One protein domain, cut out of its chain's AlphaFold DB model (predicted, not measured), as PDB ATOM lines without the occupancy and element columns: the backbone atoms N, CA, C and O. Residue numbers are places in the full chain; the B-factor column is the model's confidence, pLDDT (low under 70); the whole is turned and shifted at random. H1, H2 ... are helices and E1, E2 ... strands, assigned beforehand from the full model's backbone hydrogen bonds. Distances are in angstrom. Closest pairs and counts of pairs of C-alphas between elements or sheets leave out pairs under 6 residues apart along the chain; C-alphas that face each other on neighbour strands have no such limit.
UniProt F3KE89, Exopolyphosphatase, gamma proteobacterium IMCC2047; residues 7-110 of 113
ATOM      1  N   GLN A   7      29.946  48.558 -57.679       96.25
ATOM      2  CA  GLN A   7      29.485  47.805 -56.508       96.25
ATOM      3  C   GLN A   7      29.961  46.351 -56.513       96.25
ATOM      4  O   GLN A   7      30.287  45.816 -55.457       96.25
ATOM      5  N   GLN A   8      30.059  45.713 -57.683       96.56
ATOM      6  CA  GLN A   8      30.620  44.363 -57.771       96.56
ATOM      7  C   GLN A   8      32.123  44.360 -57.458       96.56
ATOM      8  O   GLN A   8      32.601  43.476 -56.752       96.56
ATOM      9  N   GLN A   9      32.867  45.369 -57.919       97.00
ATOM     10  CA  GLN A   9      34.281  45.523 -57.567       97.00
ATOM     11  C   GLN A   9      34.462  45.738 -56.057       97.00
ATOM     12  O   GLN A   9      35.349  45.134 -55.456       97.00
ATOM     13  N   GLN A  10      33.595  46.536 -55.425       96.81
ATOM     14  CA  GLN A  10      33.591  46.725 -53.971       96.81
ATOM     15  C   GLN A  10      33.235  45.442 -53.213       96.81
ATOM     16  O   GLN A  10      33.875  45.148 -52.205       96.81
ATOM     17  N   LEU A  11      32.265  44.660 -53.700       97.50
ATOM     18  CA  LEU A  11      31.938  43.349 -53.138       97.50
ATOM     19  C   LEU A  11      33.164  42.430 -53.153       97.50
ATOM     20  O   LEU A  11      33.549  41.910 -52.110       97.50
ATOM     21  N   LEU A  12      33.822  42.282 -54.306       97.00
ATOM     22  CA  LEU A  12      35.028  41.458 -54.434       97.00
ATOM     23  C   LEU A  12      36.158  41.960 -53.530       97.00
ATOM     24  O   LEU A  12      36.771  41.171 -52.812       97.00
ATOM     25  N   ALA A  13      36.398  43.273 -53.505       96.81
ATOM     26  CA  ALA A  13      37.390  43.875 -52.623       96.81
ATOM     27  C   ALA A  13      37.077  43.602 -51.143       96.81
ATOM     28  O   ALA A  13      37.993  43.327 -50.372       96.81
ATOM     29  N   CYS A  14      35.801  43.622 -50.747       97.38
ATOM     30  CA  CYS A  14      35.361  43.287 -49.396       97.38
ATOM     31  C   CYS A  14      35.620  41.811 -49.055       97.38
ATOM     32  O   CYS A  14      36.178  41.525 -47.995       97.38
ATOM     33  N   LEU A  15      35.273  40.881 -49.951       97.88
ATOM     34  CA  LEU A  15      35.530  39.449 -49.746       97.88
ATOM     35  C   LEU A  15      37.029  39.180 -49.576       97.88
ATOM     36  O   LEU A  15      37.428  38.503 -48.632       97.88
ATOM     37  N   ILE A  16      37.871  39.785 -50.418       96.81
ATOM     38  CA  ILE A  16      39.329  39.673 -50.299       96.81
ATOM     39  C   ILE A  16      39.856  40.411 -49.063       96.81
ATOM     40  O   ILE A  16      40.794  39.938 -48.432       96.81
ATOM     41  N   ARG A  17      39.272  41.535 -48.644       96.69
ATOM     42  CA  ARG A  17      39.691  42.228 -47.416       96.69
ATOM     43  C   ARG A  17      39.477  41.361 -46.173       96.69
ATOM     44  O   ARG A  17      40.338  41.349 -45.296       96.69
ATOM     45  N   PHE A  18      38.357  40.642 -46.107       97.69
ATOM     46  CA  PHE A  18      37.942  39.882 -44.925       97.69
ATOM     47  C   PHE A  18      38.069  38.360 -45.080       97.69
ATOM     48  O   PHE A  18      37.463  37.628 -44.304       97.69
ATOM     49  N   HIS A  19      38.887  37.864 -46.013       95.94
ATOM     50  CA  HIS A  19      39.076  36.419 -46.230       95.94
ATOM     51  C   HIS A  19      39.898  35.701 -45.139       95.94
ATOM     52  O   HIS A  19      39.941  34.477 -45.115       95.94
ATOM     53  N   ARG A  20      40.608  36.437 -44.271       94.50
ATOM     54  CA  ARG A  20      41.411  35.895 -43.156       94.50
ATOM     55  C   ARG A  20      41.527  36.908 -42.025       94.50
ATOM     56  O   ARG A  20      41.262  38.093 -42.230       94.50
ATOM     57  N   LYS A  21      42.019  36.467 -40.862       94.94
ATOM     58  CA  LYS A  21      42.208  37.299 -39.654       94.94
ATOM     59  C   LYS A  21      40.887  37.919 -39.163       94.94
ATOM     60  O   LYS A  21      39.809  37.564 -39.634       94.94
ATOM     61  N   LYS A  22      40.982  38.832 -38.194       96.00
ATOM     62  CA  LYS A  22      39.846  39.484 -37.536       96.00
ATOM     63  C   LYS A  22      38.918  40.199 -38.521       96.00
ATOM     64  O   LYS A  22      39.364  41.047 -39.293       96.00
ATOM     65  N   ILE A  23      37.621  39.924 -38.402       97.25
ATOM     66  CA  ILE A  23      36.564  40.662 -39.097       97.25
ATOM     67  C   ILE A  23      36.213  41.912 -38.286       97.25
ATOM     68  O   ILE A  23      36.138  41.879 -37.055       97.25
ATOM     69  N   ARG A  24      36.029  43.038 -38.978       96.88
ATOM     70  CA  ARG A  24      35.644  44.323 -38.382       96.88
ATOM     71  C   ARG A  24      34.286  44.730 -38.955       96.88
ATOM     72  O   ARG A  24      34.261  45.353 -40.012       96.88
ATOM     73  N   PRO A  25      33.166  44.393 -38.291       95.56
ATOM     74  CA  PRO A  25      31.824  44.628 -38.833       95.56
ATOM     75  C   PRO A  25      31.555  46.091 -39.204       95.56
ATOM     76  O   PRO A  25      30.907  46.365 -40.205       95.56
ATOM     77  N   ALA A  26      32.128  47.035 -38.448       96.25
ATOM     78  CA  ALA A  26      32.025  48.471 -38.717       96.25
ATOM     79  C   ALA A  26      32.658  48.910 -40.053       96.25
ATOM     80  O   ALA A  26      32.345  49.986 -40.552       96.25
ATOM     81  N   GLU A  27      33.548  48.099 -40.631       95.62
ATOM     82  CA  GLU A  27      34.195  48.360 -41.920       95.62
ATOM     83  C   GLU A  27      33.480  47.669 -43.098       95.62
ATOM     84  O   GLU A  27      33.932  47.788 -44.239       95.62
ATOM     85  N   LEU A  28      32.391  46.927 -42.855       96.56
ATOM     86  CA  LEU A  28      31.636  46.276 -43.925       96.56
ATOM     87  C   LEU A  28      30.874  47.324 -44.757       96.56
ATOM     88  O   LEU A  28      30.161  48.163 -44.197       96.56
ATOM     89  N   PRO A  29      30.990  47.291 -46.097       95.75
ATOM     90  CA  PRO A  29      30.323  48.254 -46.955       95.75
ATOM     91  C   PRO A  29      28.817  47.995 -47.008       95.75
ATOM     92  O   PRO A  29      28.352  46.855 -47.000       95.75
ATOM     93  N   LYS A  30      28.046  49.071 -47.167       95.06
ATOM     94  CA  LYS A  30      26.645  48.982 -47.579       95.06
ATOM     95  C   LYS A  30      26.601  48.924 -49.101       95.06
ATOM     96  O   LYS A  30      26.986  49.881 -49.766       95.06
ATOM     97  N   LEU A  31      26.150  47.800 -49.642       95.94
ATOM     98  CA  LEU A  31      26.043  47.560 -51.079       95.94
ATOM     99  C   LEU A  31      24.564  47.381 -51.425       95.94
ATOM    100  O   LEU A  31      23.868  46.656 -50.727       95.94
ATOM    101  N   SER A  32      24.060  48.016 -52.484       95.88
ATOM    102  CA  SER A  32      22.647  47.845 -52.872       95.88
ATOM    103  C   SER A  32      22.399  46.549 -53.647       95.88
ATOM    104  O   SER A  32      21.273  46.068 -53.689       95.88
ATOM    105  N   ILE A  33      23.443  45.962 -54.239       96.56
ATOM    106  CA  ILE A  33      23.365  44.682 -54.966       96.56
ATOM    107  C   ILE A  33      23.203  43.450 -54.061       96.56
ATOM    108  O   ILE A  33      22.924  42.363 -54.563       96.56
ATOM    109  N   ILE A  34      23.422  43.573 -52.749       97.44
ATOM    110  CA  ILE A  34      23.406  42.438 -51.820       97.44
ATOM    111  C   ILE A  34      22.994  42.888 -50.420       97.44
ATOM    112  O   ILE A  34      23.398  43.947 -49.954       97.44
ATOM    113  N   SER A  35      22.206  42.073 -49.718       97.44
ATOM    114  CA  SER A  35      21.872  42.374 -48.325       97.44
ATOM    115  C   SER A  35      23.090  42.185 -47.405       97.44
ATOM    116  O   SER A  35      23.944  41.340 -47.689       97.44
ATOM    117  N   PRO A  36      23.157  42.895 -46.262       96.25
ATOM    118  CA  PRO A  36      24.231  42.710 -45.282       96.25
ATOM    119  C   PRO A  36      24.390  41.251 -44.833       96.25
ATOM    120  O   PRO A  36      25.509  40.751 -44.750       96.25
ATOM    121  N   GLN A  37      23.275  40.539 -44.636       96.50
ATOM    122  CA  GLN A  37      23.290  39.124 -44.255       96.50
ATOM    123  C   GLN A  37      23.947  38.246 -45.327       96.50
ATOM    124  O   GLN A  37      24.832  37.447 -45.034       96.50
ATOM    125  N   LYS A  38      23.568  38.431 -46.599       97.25
ATOM    126  CA  LYS A  38      24.158  37.669 -47.707       97.25
ATOM    127  C   LYS A  38      25.647  37.981 -47.878       97.25
ATOM    128  O   LYS A  38      26.410  37.078 -48.204       97.25
ATOM    129  N   LEU A  39      26.080  39.218 -47.621       97.81
ATOM    130  CA  LEU A  39      27.506  39.559 -47.586       97.81
ATOM    131  C   LEU A  39      28.245  38.773 -46.490       97.81
ATOM    132  O   LEU A  39      29.311  38.223 -46.760       97.81
ATOM    133  N   CYS A  40      27.667  38.662 -45.291       97.50
ATOM    134  CA  CYS A  40      28.236  37.871 -44.195       97.50
ATOM    135  C   CYS A  40      28.340  36.379 -44.555       97.50
ATOM    136  O   CYS A  40      29.370  35.756 -44.286       97.50
ATOM    137  N   TYR A  41      27.342  35.821 -45.250       97.94
ATOM    138  CA  TYR A  41      27.412  34.446 -45.763       97.94
ATOM    139  C   TYR A  41      28.544  34.256 -46.772       97.94
ATOM    140  O   TYR A  41      29.314  33.308 -46.652       97.94
ATOM    141  N   LEU A  42      28.702  35.170 -47.734       97.94
ATOM    142  CA  LEU A  42      29.784  35.074 -48.718       97.94
ATOM    143  C   LEU A  42      31.169  35.193 -48.071       97.94
ATOM    144  O   LEU A  42      32.085  34.468 -48.459       97.94
ATOM    145  N   ILE A  43      31.319  36.072 -47.075       98.06
ATOM    146  CA  ILE A  43      32.550  36.164 -46.280       98.06
ATOM    147  C   ILE A  43      32.813  34.823 -45.590       98.06
ATOM    148  O   ILE A  43      33.908  34.288 -45.718       98.06
ATOM    149  N   THR A  44      31.810  34.248 -44.929       98.00
ATOM    150  CA  THR A  44      31.936  32.968 -44.215       98.00
ATOM    151  C   THR A  44      32.354  31.829 -45.137       98.00
ATOM    152  O   THR A  44      33.332  31.139 -44.857       98.00
ATOM    153  N   ILE A  45      31.675  31.673 -46.277       97.00
ATOM    154  CA  ILE A  45      31.984  30.629 -47.262       97.00
ATOM    155  C   ILE A  45      33.419  30.784 -47.776       97.00
ATOM    156  O   ILE A  45      34.163  29.808 -47.814       97.00
ATOM    157  N   MET A  46      33.833  32.006 -48.133       97.88
ATOM    158  CA  MET A  46      35.190  32.268 -48.622       97.88
ATOM    159  C   MET A  46      36.247  31.909 -47.571       97.88
ATOM    160  O   MET A  46      37.256  31.281 -47.890       97.88
ATOM    161  N   ARG A  47      36.016  32.296 -46.315       97.75
ATOM    162  CA  ARG A  47      36.947  32.037 -45.213       97.75
ATOM    163  C   ARG A  47      37.083  30.547 -44.924       97.75
ATOM    164  O   ARG A  47      38.209  30.059 -44.858       97.75
ATOM    165  N   LEU A  48      35.969  29.818 -44.846       96.94
ATOM    166  CA  LEU A  48      35.980  28.366 -44.644       96.94
ATOM    167  C   LEU A  48      36.626  27.628 -45.816       96.94
ATOM    168  O   LEU A  48      37.460  26.754 -45.595       96.94
ATOM    169  N   ALA A  49      36.318  28.013 -47.057       95.06
ATOM    170  CA  ALA A  49      36.941  27.417 -48.235       95.06
ATOM    171  C   ALA A  49      38.472  27.557 -48.196       95.06
ATOM    172  O   ALA A  49      39.189  26.603 -48.495       95.06
ATOM    173  N   ILE A  50      38.979  28.722 -47.785       95.06
ATOM    174  CA  ILE A  50      40.419  28.957 -47.644       95.06
ATOM    175  C   ILE A  50      40.994  28.149 -46.481       95.06
ATOM    176  O   ILE A  50      42.014  27.486 -46.666       95.06
ATOM    177  N   LEU A  51      40.343  28.180 -45.315       95.50
ATOM    178  CA  LEU A  51      40.774  27.494 -44.095       95.50
ATOM    179  C   LEU A  51      40.914  25.982 -44.315       95.50
ATOM    180  O   LEU A  51      41.941  25.397 -43.964       95.50
ATOM    181  N   LEU A  52      39.919  25.360 -44.951       93.69
ATOM    182  CA  LEU A  52      39.899  23.920 -45.211       93.69
ATOM    183  C   LEU A  52      40.930  23.502 -46.281       93.69
ATOM    184  O   LEU A  52      41.390  22.365 -46.287       93.69
ATOM    185  N   ASN A  53      41.373  24.426 -47.143       91.75
ATOM    186  CA  ASN A  53      42.345  24.157 -48.212       91.75
ATOM    187  C   ASN A  53      43.769  24.673 -47.918       91.75
ATOM    188  O   ASN A  53      44.614  24.709 -48.818       91.75
ATOM    189  N   GLN A  54      44.080  25.054 -46.674       87.06
ATOM    190  CA  GLN A  54      45.362  25.690 -46.328       87.06
ATOM    191  C   GLN A  54      46.599  24.855 -46.684       87.06
ATOM    192  O   GLN A  54      47.609  25.419 -47.106       87.06
ATOM    193  N   LYS A  55      46.527  23.521 -46.568       86.94
ATOM    194  CA  LYS A  55      47.669  22.641 -46.869       86.94
ATOM    195  C   LYS A  55      47.967  22.492 -48.363       86.94
ATOM    196  O   LYS A  55      49.032  21.987 -48.700       86.94
ATOM    197  N   ARG A  56      47.068  22.938 -49.257       87.31
ATOM    198  CA  ARG A  56      47.206  22.844 -50.730       87.31
ATOM    199  C   ARG A  56      47.593  21.444 -51.227       87.31
ATOM    200  O   ARG A  56      48.258  21.305 -52.251       87.31
ATOM    201  N   GLN A  57      47.191  20.418 -50.486       88.56
ATOM    202  CA  GLN A  57      47.425  19.025 -50.823       88.56
ATOM    203  C   GLN A  57      46.117  18.434 -51.351       88.56
ATOM    204  O   GLN A  57      45.086  18.574 -50.685       88.56
ATOM    205  N   PRO A  58      46.130  17.798 -52.534       80.75
ATOM    206  CA  PRO A  58      44.961  17.077 -53.013       80.75
ATOM    207  C   PRO A  58      44.608  15.963 -52.017       80.75
ATOM    208  O   PRO A  58      45.505  15.334 -51.459       80.75
ATOM    209  N   ASN A  59      43.312  15.735 -51.795       80.69
ATOM    210  CA  ASN A  59      42.778  14.710 -50.883       80.69
ATOM    211  C   ASN A  59      43.228  14.848 -49.415       80.69
ATOM    212  O   ASN A  59      43.268  13.864 -48.685       80.69
ATOM    213  N   TYR A  60      43.597  16.058 -48.978       87.50
ATOM    214  CA  TYR A  60      43.957  16.300 -47.579       87.50
ATOM    215  C   TYR A  60      42.758  16.193 -46.633       87.50
ATOM    216  O   TYR A  60      42.875  15.629 -45.548       87.50
ATOM    217  N   LEU A  61      41.628  16.784 -47.025       89.69
ATOM    218  CA  LEU A  61      40.405  16.721 -46.238       89.69
ATOM    219  C   LEU A  61      39.780  15.332 -46.380       89.69
ATOM    220  O   LEU A  61      39.784  14.792 -47.489       89.69
ATOM    221  N   PRO A  62      39.222  14.781 -45.295       90.56
ATOM    222  CA  PRO A  62      38.449  13.563 -45.365       90.56
ATOM    223  C   PRO A  62      37.074  13.877 -45.966       90.56
ATOM    224  O   PRO A  62      36.745  15.038 -46.225       90.56
ATOM    225  N   ASP A  63      36.233  12.858 -46.102       90.56
ATOM    226  CA  ASP A  63      34.806  13.089 -46.296       90.56
ATOM    227  C   ASP A  63      34.241  13.770 -45.040       90.56
ATOM    228  O   ASP A  63      34.269  13.203 -43.952       90.56
ATOM    229  N   TYR A  64      33.772  15.009 -45.180       92.25
ATOM    230  CA  TYR A  64      33.158  15.793 -44.106       92.25
ATOM    231  C   TYR A  64      31.762  16.247 -44.531       92.25
ATOM    232  O   TYR A  64      31.483  16.422 -45.721       92.25
ATOM    233  N   GLN A  65      30.885  16.474 -43.558       93.56
ATOM    234  CA  GLN A  65      29.573  17.064 -43.797       93.56
ATOM    235  C   GLN A  65      29.558  18.530 -43.365       93.56
ATOM    236  O   GLN A  65      30.209  18.928 -42.400       93.56
ATOM    237  N   LEU A  66      28.801  19.341 -44.103       94.38
ATOM    238  CA  LEU A  66      28.537  20.731 -43.761       94.38
ATOM    239  C   LEU A  66      27.031  20.962 -43.758       94.38
ATOM    240  O   LEU A  66      26.357  20.745 -44.765       94.38
ATOM    241  N   GLN A  67      26.525  21.463 -42.640       95.38
ATOM    242  CA  GLN A  67      25.133  21.860 -42.479       95.38
ATOM    243  C   GLN A  67      25.076  23.351 -42.160       95.38
ATOM    244  O   GLN A  67      25.884  23.865 -41.386       95.38
ATOM    245  N   ALA A  68      24.129  24.065 -42.758       95.88
ATOM    246  CA  ALA A  68      23.980  25.500 -42.560       95.88
ATOM    247  C   ALA A  68      22.546  25.847 -42.163       95.88
ATOM    248  O   ALA A  68      21.583  25.363 -42.760       95.88
ATOM    249  N   THR A  69      22.418  26.732 -41.181       95.44
ATOM    250  CA  THR A  69      21.176  27.437 -40.864       95.44
ATOM    251  C   THR A  69      21.341  28.925 -41.189       95.44
ATOM    252  O   THR A  69      22.313  29.338 -41.818       95.44
ATOM    253  N   THR A  70      20.387  29.756 -40.767       94.12
ATOM    254  CA  THR A  70      20.481  31.213 -40.952       94.12
ATOM    255  C   THR A  70      21.632  31.826 -40.145       94.12
ATOM    256  O   THR A  70      22.248  32.790 -40.589       94.12
ATOM    257  N   GLU A  71      21.950  31.272 -38.976       95.00
ATOM    258  CA  GLU A  71      22.908  31.877 -38.035       95.00
ATOM    259  C   GLU A  71      24.027  30.919 -37.628       95.00
ATOM    260  O   GLU A  71      24.886  31.276 -36.826       95.00
ATOM    261  N   SER A  72      24.043  29.696 -38.162       96.31
ATOM    262  CA  SER A  72      25.054  28.710 -37.804       96.31
ATOM    263  C   SER A  72      25.554  27.887 -38.979       96.31
ATOM    264  O   SER A  72      24.815  27.600 -39.922       96.31
ATOM    265  N   LEU A  73      26.816  27.474 -38.877       97.31
ATOM    266  CA  LEU A  73      27.394  26.406 -39.678       97.31
ATOM    267  C   LEU A  73      27.886  25.288 -38.768       97.31
ATOM    268  O   LEU A  73      28.539  25.544 -37.754       97.31
ATOM    269  N   HIS A  74      27.597  24.057 -39.168       96.75
ATOM    270  CA  HIS A  74      28.083  22.852 -38.527       96.75
ATOM    271  C   HIS A  74      28.980  22.071 -39.481       96.75
ATOM    272  O   HIS A  74      28.587  21.834 -40.623       96.75
ATOM    273  N   LEU A  75      30.181  21.728 -39.021       95.62
ATOM    274  CA  LEU A  75      31.149  20.898 -39.730       95.62
ATOM    275  C   LEU A  75      31.340  19.583 -38.979       95.62
ATOM    276  O   LEU A  75      31.852  19.583 -37.861       95.62
ATOM    277  N   ASP A  76      31.006  18.474 -39.618       94.19
ATOM    278  CA  ASP A  76      31.210  17.148 -39.046       94.19
ATOM    279  C   ASP A  76      32.332  16.447 -39.800       94.19
ATOM    280  O   ASP A  76      32.253  16.234 -41.013       94.19
ATOM    281  N   PHE A  77      33.402  16.126 -39.076       93.06
ATOM    282  CA  PHE A  77      34.525  15.342 -39.581       93.06
ATOM    283  C   PHE A  77      34.389  13.888 -39.108       93.06
ATOM    284  O   PHE A  77      33.753  13.650 -38.077       93.06
ATOM    285  N   PRO A  78      35.001  12.914 -39.810       90.50
ATOM    286  CA  PRO A  78      35.057  11.545 -39.317       90.50
ATOM    287  C   PRO A  78      35.749  11.470 -37.960       90.50
ATOM    288  O   PRO A  78      36.613  12.300 -37.642       90.50
ATOM    289  N   ASP A  79      35.394  10.434 -37.205       84.69
ATOM    290  CA  ASP A  79      35.946  10.146 -35.888       84.69
ATOM    291  C   ASP A  79      37.475  10.231 -35.895       84.69
ATOM    292  O   ASP A  79      38.139   9.797 -36.837       84.69
ATOM    293  N   THR A  80      38.011  10.855 -34.843       84.12
ATOM    294  CA  THR A  80      39.443  11.073 -34.554       84.12
ATOM    295  C   THR A  80      40.246  11.907 -35.563       84.12
ATOM    296  O   THR A  80      41.296  12.433 -35.194       84.12
ATOM    297  N   TRP A  81      39.765  12.143 -36.788       90.69
ATOM    298  CA  TRP A  81      40.558  12.828 -37.820       90.69
ATOM    299  C   TRP A  81      40.939  14.262 -37.432       90.69
ATOM    300  O   TRP A  81      42.094  14.669 -37.561       90.69
ATOM    301  N   LEU A  82      39.984  15.051 -36.927       90.50
ATOM    302  CA  LEU A  82      40.258  16.444 -36.567       90.50
ATOM    303  C   LEU A  82      41.185  16.559 -35.344       90.50
ATOM    304  O   LEU A  82      41.916  17.542 -35.216       90.50
ATOM    305  N   GLU A  83      41.198  15.554 -34.464       87.88
ATOM    306  CA  GLU A  83      42.114  15.496 -33.316       87.88
ATOM    307  C   GLU A  83      43.564  15.322 -33.770       87.88
ATOM    308  O   GLU A  83      44.468  15.942 -33.207       87.88
ATOM    309  N   GLU A  84      43.778  14.563 -34.845       89.94
ATOM    310  CA  GLU A  84      45.081  14.415 -35.495       89.94
ATOM    311  C   GLU A  84      45.501  15.683 -36.259       89.94
ATOM    312  O   GLU A  84      46.691  15.945 -36.448       89.94
ATOM    313  N   GLN A  85      44.542  16.522 -36.668       91.94
ATOM    314  CA  GLN A  85      44.799  17.792 -37.349       91.94
ATOM    315  C   GLN A  85      44.824  18.991 -36.388       91.94
ATOM    316  O   GLN A  85      44.113  19.979 -36.584       91.94
ATOM    317  N   ALA A  86      45.719  18.956 -35.394       90.94
ATOM    318  CA  ALA A  86      45.826  19.976 -34.342       90.94
ATOM    319  C   ALA A  86      45.891  21.431 -34.857       90.94
ATOM    320  O   ALA A  86      45.275  22.320 -34.271       90.94
ATOM    321  N   LEU A  87      46.599  21.682 -35.967       92.69
ATOM    322  CA  LEU A  87      46.677  23.022 -36.565       92.69
ATOM    323  C   LEU A  87      45.326  23.480 -37.131       92.69
ATOM    324  O   LEU A  87      44.912  24.607 -36.890       92.69
ATOM    325  N   LEU A  88      44.627  22.595 -37.849       93.62
ATOM    326  CA  LEU A  88      43.318  22.902 -38.419       93.62
ATOM    327  C   LEU A  88      42.284  23.136 -37.315       93.62
ATOM    328  O   LEU A  88      41.487  24.062 -37.417       93.62
ATOM    329  N   LYS A  89      42.325  22.330 -36.250       94.56
ATOM    330  CA  LYS A  89      41.471  22.514 -35.076       94.56
ATOM    331  C   LYS A  89      41.679  23.893 -34.439       94.56
ATOM    332  O   LYS A  89      40.712  24.620 -34.244       94.56
ATOM    333  N   ALA A  90      42.931  24.287 -34.205       95.44
ATOM    334  CA  ALA A  90      43.246  25.611 -33.667       95.44
ATOM    335  C   ALA A  90      42.795  26.752 -34.600       95.44
ATOM    336  O   ALA A  90      42.304  27.781 -34.133       95.44
ATOM    337  N   ASP A  91      42.924  26.574 -35.917       96.31
ATOM    338  CA  ASP A  91      42.426  27.545 -36.895       96.31
ATOM    339  C   ASP A  91      40.892  27.647 -36.867       96.31
ATOM    340  O   ASP A  91      40.360  28.757 -36.933       96.31
ATOM    341  N   LEU A  92      40.176  26.523 -36.728       96.81
ATOM    342  CA  LEU A  92      38.718  26.500 -36.574       96.81
ATOM    343  C   LEU A  92      38.278  27.207 -35.285       96.81
ATOM    344  O   LEU A  92      37.351  28.012 -35.343       96.81
ATOM    345  N   ASP A  93      38.967  26.991 -34.160       97.12
ATOM    346  CA  ASP A  93      38.686  27.673 -32.883       97.12
ATOM    347  C   ASP A  93      38.791  29.198 -33.005       97.12
ATOM    348  O   ASP A  93      37.969  29.961 -32.487       97.12
ATOM    349  N   VAL A  94      39.817  29.665 -33.712       97.75
ATOM    350  CA  VAL A  94      40.007  31.091 -33.991       97.75
ATOM    351  C   VAL A  94      38.933  31.599 -34.957       97.75
ATOM    352  O   VAL A  94      38.426  32.713 -34.796       97.75
ATOM    353  N   GLU A  95      38.564  30.793 -35.950       98.06
ATOM    354  CA  GLU A  95      37.552  31.149 -36.939       98.06
ATOM    355  C   GLU A  95      36.155  31.281 -36.319       98.06
ATOM    356  O   GLU A  95      35.454  32.240 -36.651       98.06
ATOM    357  N   GLN A  96      35.787  30.430 -35.353       98.12
ATOM    358  CA  GLN A  96      34.554  30.581 -34.565       98.12
ATOM    359  C   GLN A  96      34.447  31.993 -33.972       98.12
ATOM    360  O   GLN A  96      33.466  32.702 -34.196       98.12
ATOM    361  N   GLN A  97      35.514  32.460 -33.315       97.94
ATOM    362  CA  GLN A  97      35.550  33.786 -32.688       97.94
ATOM    363  C   GLN A  97      35.437  34.936 -33.698       97.94
ATOM    364  O   GLN A  97      34.978  36.032 -33.354       97.94
ATOM    365  N   TYR A  98      35.911  34.730 -34.928       98.31
ATOM    366  CA  TYR A  98      35.821  35.726 -35.989       98.31
ATOM    367  C   TYR A  98      34.432  35.782 -36.616       98.31
ATOM    368  O   TYR A  98      33.928  36.889 -36.823       98.31
ATOM    369  N   LEU A  99      33.815  34.632 -36.887       98.19
ATOM    370  CA  LEU A  99      32.479  34.552 -37.480       98.19
ATOM    371  C   LEU A  99      31.388  35.020 -36.510       98.19
ATOM    372  O   LEU A  99      30.466  35.727 -36.929       98.19
ATOM    373  N   ASP A 100      31.568  34.805 -35.204       97.88
ATOM    374  CA  ASP A 100      30.674  35.350 -34.176       97.88
ATOM    375  C   ASP A 100      30.557  36.885 -34.260       97.88
ATOM    376  O   ASP A 100      29.509  37.457 -33.960       97.88
ATOM    377  N   LYS A 101      31.600  37.592 -34.732       97.56
ATOM    378  CA  LYS A 101      31.551  39.061 -34.899       97.56
ATOM    379  C   LYS A 101      30.568  39.517 -35.967       97.56
ATOM    380  O   LYS A 101      30.160  40.675 -35.934       97.56
ATOM    381  N   ILE A 102      30.216  38.646 -36.905       97.00
ATOM    382  CA  ILE A 102      29.231  38.910 -37.956       97.00
ATOM    383  C   ILE A 102      27.948  38.092 -37.761       97.00
ATOM    384  O   ILE A 102      27.164  37.969 -38.696       97.00
ATOM    385  N   GLY A 103      27.724  37.570 -36.547       97.06
ATOM    386  CA  GLY A 103      26.491  36.874 -36.176       97.06
ATOM    387  C   GLY A 103      26.372  35.461 -36.743       97.06
ATOM    388  O   GLY A 103      25.256  34.999 -36.954       97.06
ATOM    389  N   ILE A 104      27.493  34.791 -37.031       98.19
ATOM    390  CA  ILE A 104      27.498  33.421 -37.553       98.19
ATOM    391  C   ILE A 104      28.254  32.514 -36.584       98.19
ATOM    392  O   ILE A 104      29.469  32.622 -36.446       98.19
ATOM    393  N   SER A 105      27.531  31.593 -35.949       98.19
ATOM    394  CA  SER A 105      28.092  30.592 -35.046       98.19
ATOM    395  C   SER A 105      28.643  29.414 -35.846       98.19
ATOM    396  O   SER A 105      27.892  28.651 -36.455       98.19
ATOM    397  N   LEU A 106      29.960  29.236 -35.838       98.31
ATOM    398  CA  LEU A 106      30.588  28.028 -36.366       98.31
ATOM    399  C   LEU A 106      30.676  26.973 -35.260       98.31
ATOM    400  O   LEU A 106      31.042  27.279 -34.125       98.31
ATOM    401  N   ARG A 107      30.347  25.725 -35.577       96.81
ATOM    402  CA  ARG A 107      30.462  24.566 -34.683       96.81
ATOM    403  C   ARG A 107      31.050  23.402 -35.453       96.81
ATOM    404  O   ARG A 107      30.774  23.272 -36.643       96.81
ATOM    405  N   TYR A 108      31.789  22.536 -34.781       94.25
ATOM    406  CA  TYR A 108      32.334  21.349 -35.416       94.25
ATOM    407  C   TYR A 108      32.426  20.177 -34.436       94.25
ATOM    408  O   TYR A 108      32.652  20.401 -33.246       94.25
ATOM    409  N   ASN A 109      32.254  18.954 -34.942       88.50
ATOM    410  CA  ASN A 109      32.324  17.713 -34.168       88.50
ATOM    411  C   ASN A 109      33.235  16.674 -34.845       88.50
ATOM    412  O   ASN A 109      33.561  16.775 -36.029       88.50
ATOM    413  N   ASN A 110      33.585  15.642 -34.073       79.19
ATOM    414  CA  ASN A 110      34.363  14.478 -34.509       79.19
ATOM    415  C   ASN A 110      33.466  13.240 -34.687       79.19
ATOM    416  O   ASN A 110      33.847  12.170 -34.229       79.19
TER     417      ASN A 110
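What this domain is: This is residues 7 to 110 of the 113 residues of the protein "Exopolyphosphatase" of gamma proteobacterium IMCC2047 (UniProt F3KE89). Two long helices, H2 and H4, lie side by side and run opposite ways, and a small three-stranded sheet packs along H4 through its edge strand E3. H1 packs on H2 towards one end of the elongated whole, and short H3 makes a corner with H4 towards the other. The printed part has 104 residues, with four named helices and three named strands in the order H1 H2 E1 E2 H3 H4 E3; the class is mixed, helices and strands. The sheet is mixed, in the order E1 E2 E3. The whole is compact, with a radius of gyration of the C-alphas of 14.4 A, and spans 44 by 26 by 20 A.

Where its parts are: H1, residues 7 to 17, begins at C-alpha 7 (29.485, 47.805, -56.508) and is 14.8 A long. H2, residues 36 to 52, begins at C-alpha 36 (24.231, 42.710, -45.282) and is 24.5 A long. E1 is residues 65 to 68, 10.2 A, and E2 residues 72 to 76, 13.2 A. H3, residues 81 to 84, is 5.3 A long, and H4, residues 86 to 102, is 25.4 A. E3, residues 105 to 109, is 13.6 A long and ends at C-alpha 109 (32.324, 17.713, -34.168).

How they stand to each other: E1 and E2 form an antiparallel hairpin, with N 65 and O 76 2.9 A apart, within hydrogen-bond range. E2 and E3 are parallel, with N 107 and O 73 at 2.8 A. E2, H3, H4 and E3 make a strand-helix-strand unit, two parallel neighbour strands with helices between, and its crossover is right-handed. H4 is on the sheet at a height of 7.3 A, in two layers, a helix on one face of a sheet, but it lies beside the strands and over none of them; the closest C-alphas of H4 and E3, those of Gln 96 and Leu 106, are 5.0 A apart. H2 touches H4 at a shallow tilt of 7 degrees, opposite ways, closest at the C-alphas of Cys 40 and Ile 102, 6.4 A. H2 is only just not on the sheet, with 4 pairs of C-alphas within 10 A. H1 only just touches H2, with 3 pairs of C-alphas within 8 A, the closest those of Leu 15 and Ile 43 at 5.6 A; H2 does so with residues 42 to 46 alone. H3 and H4 only just touch, and only at the corner, closest at the C-alphas of Leu 82 and Lys 89, 6.4 A. H1 and H4 are apart. In H1 and H2 every O i to N i+4 pair is within hydrogen-bond range, in H4 10 of 13, and H3 is too short for such a pair.

The domain as a whole: The two C-alphas farthest apart, those of Ser 32 and Thr 80, are 44.4 A apart. The links H1 to H2, 18 residues, and H2 to E1, 12 residues, are long. The printed part has no cut, and no printed residue is under 70 in pLDDT.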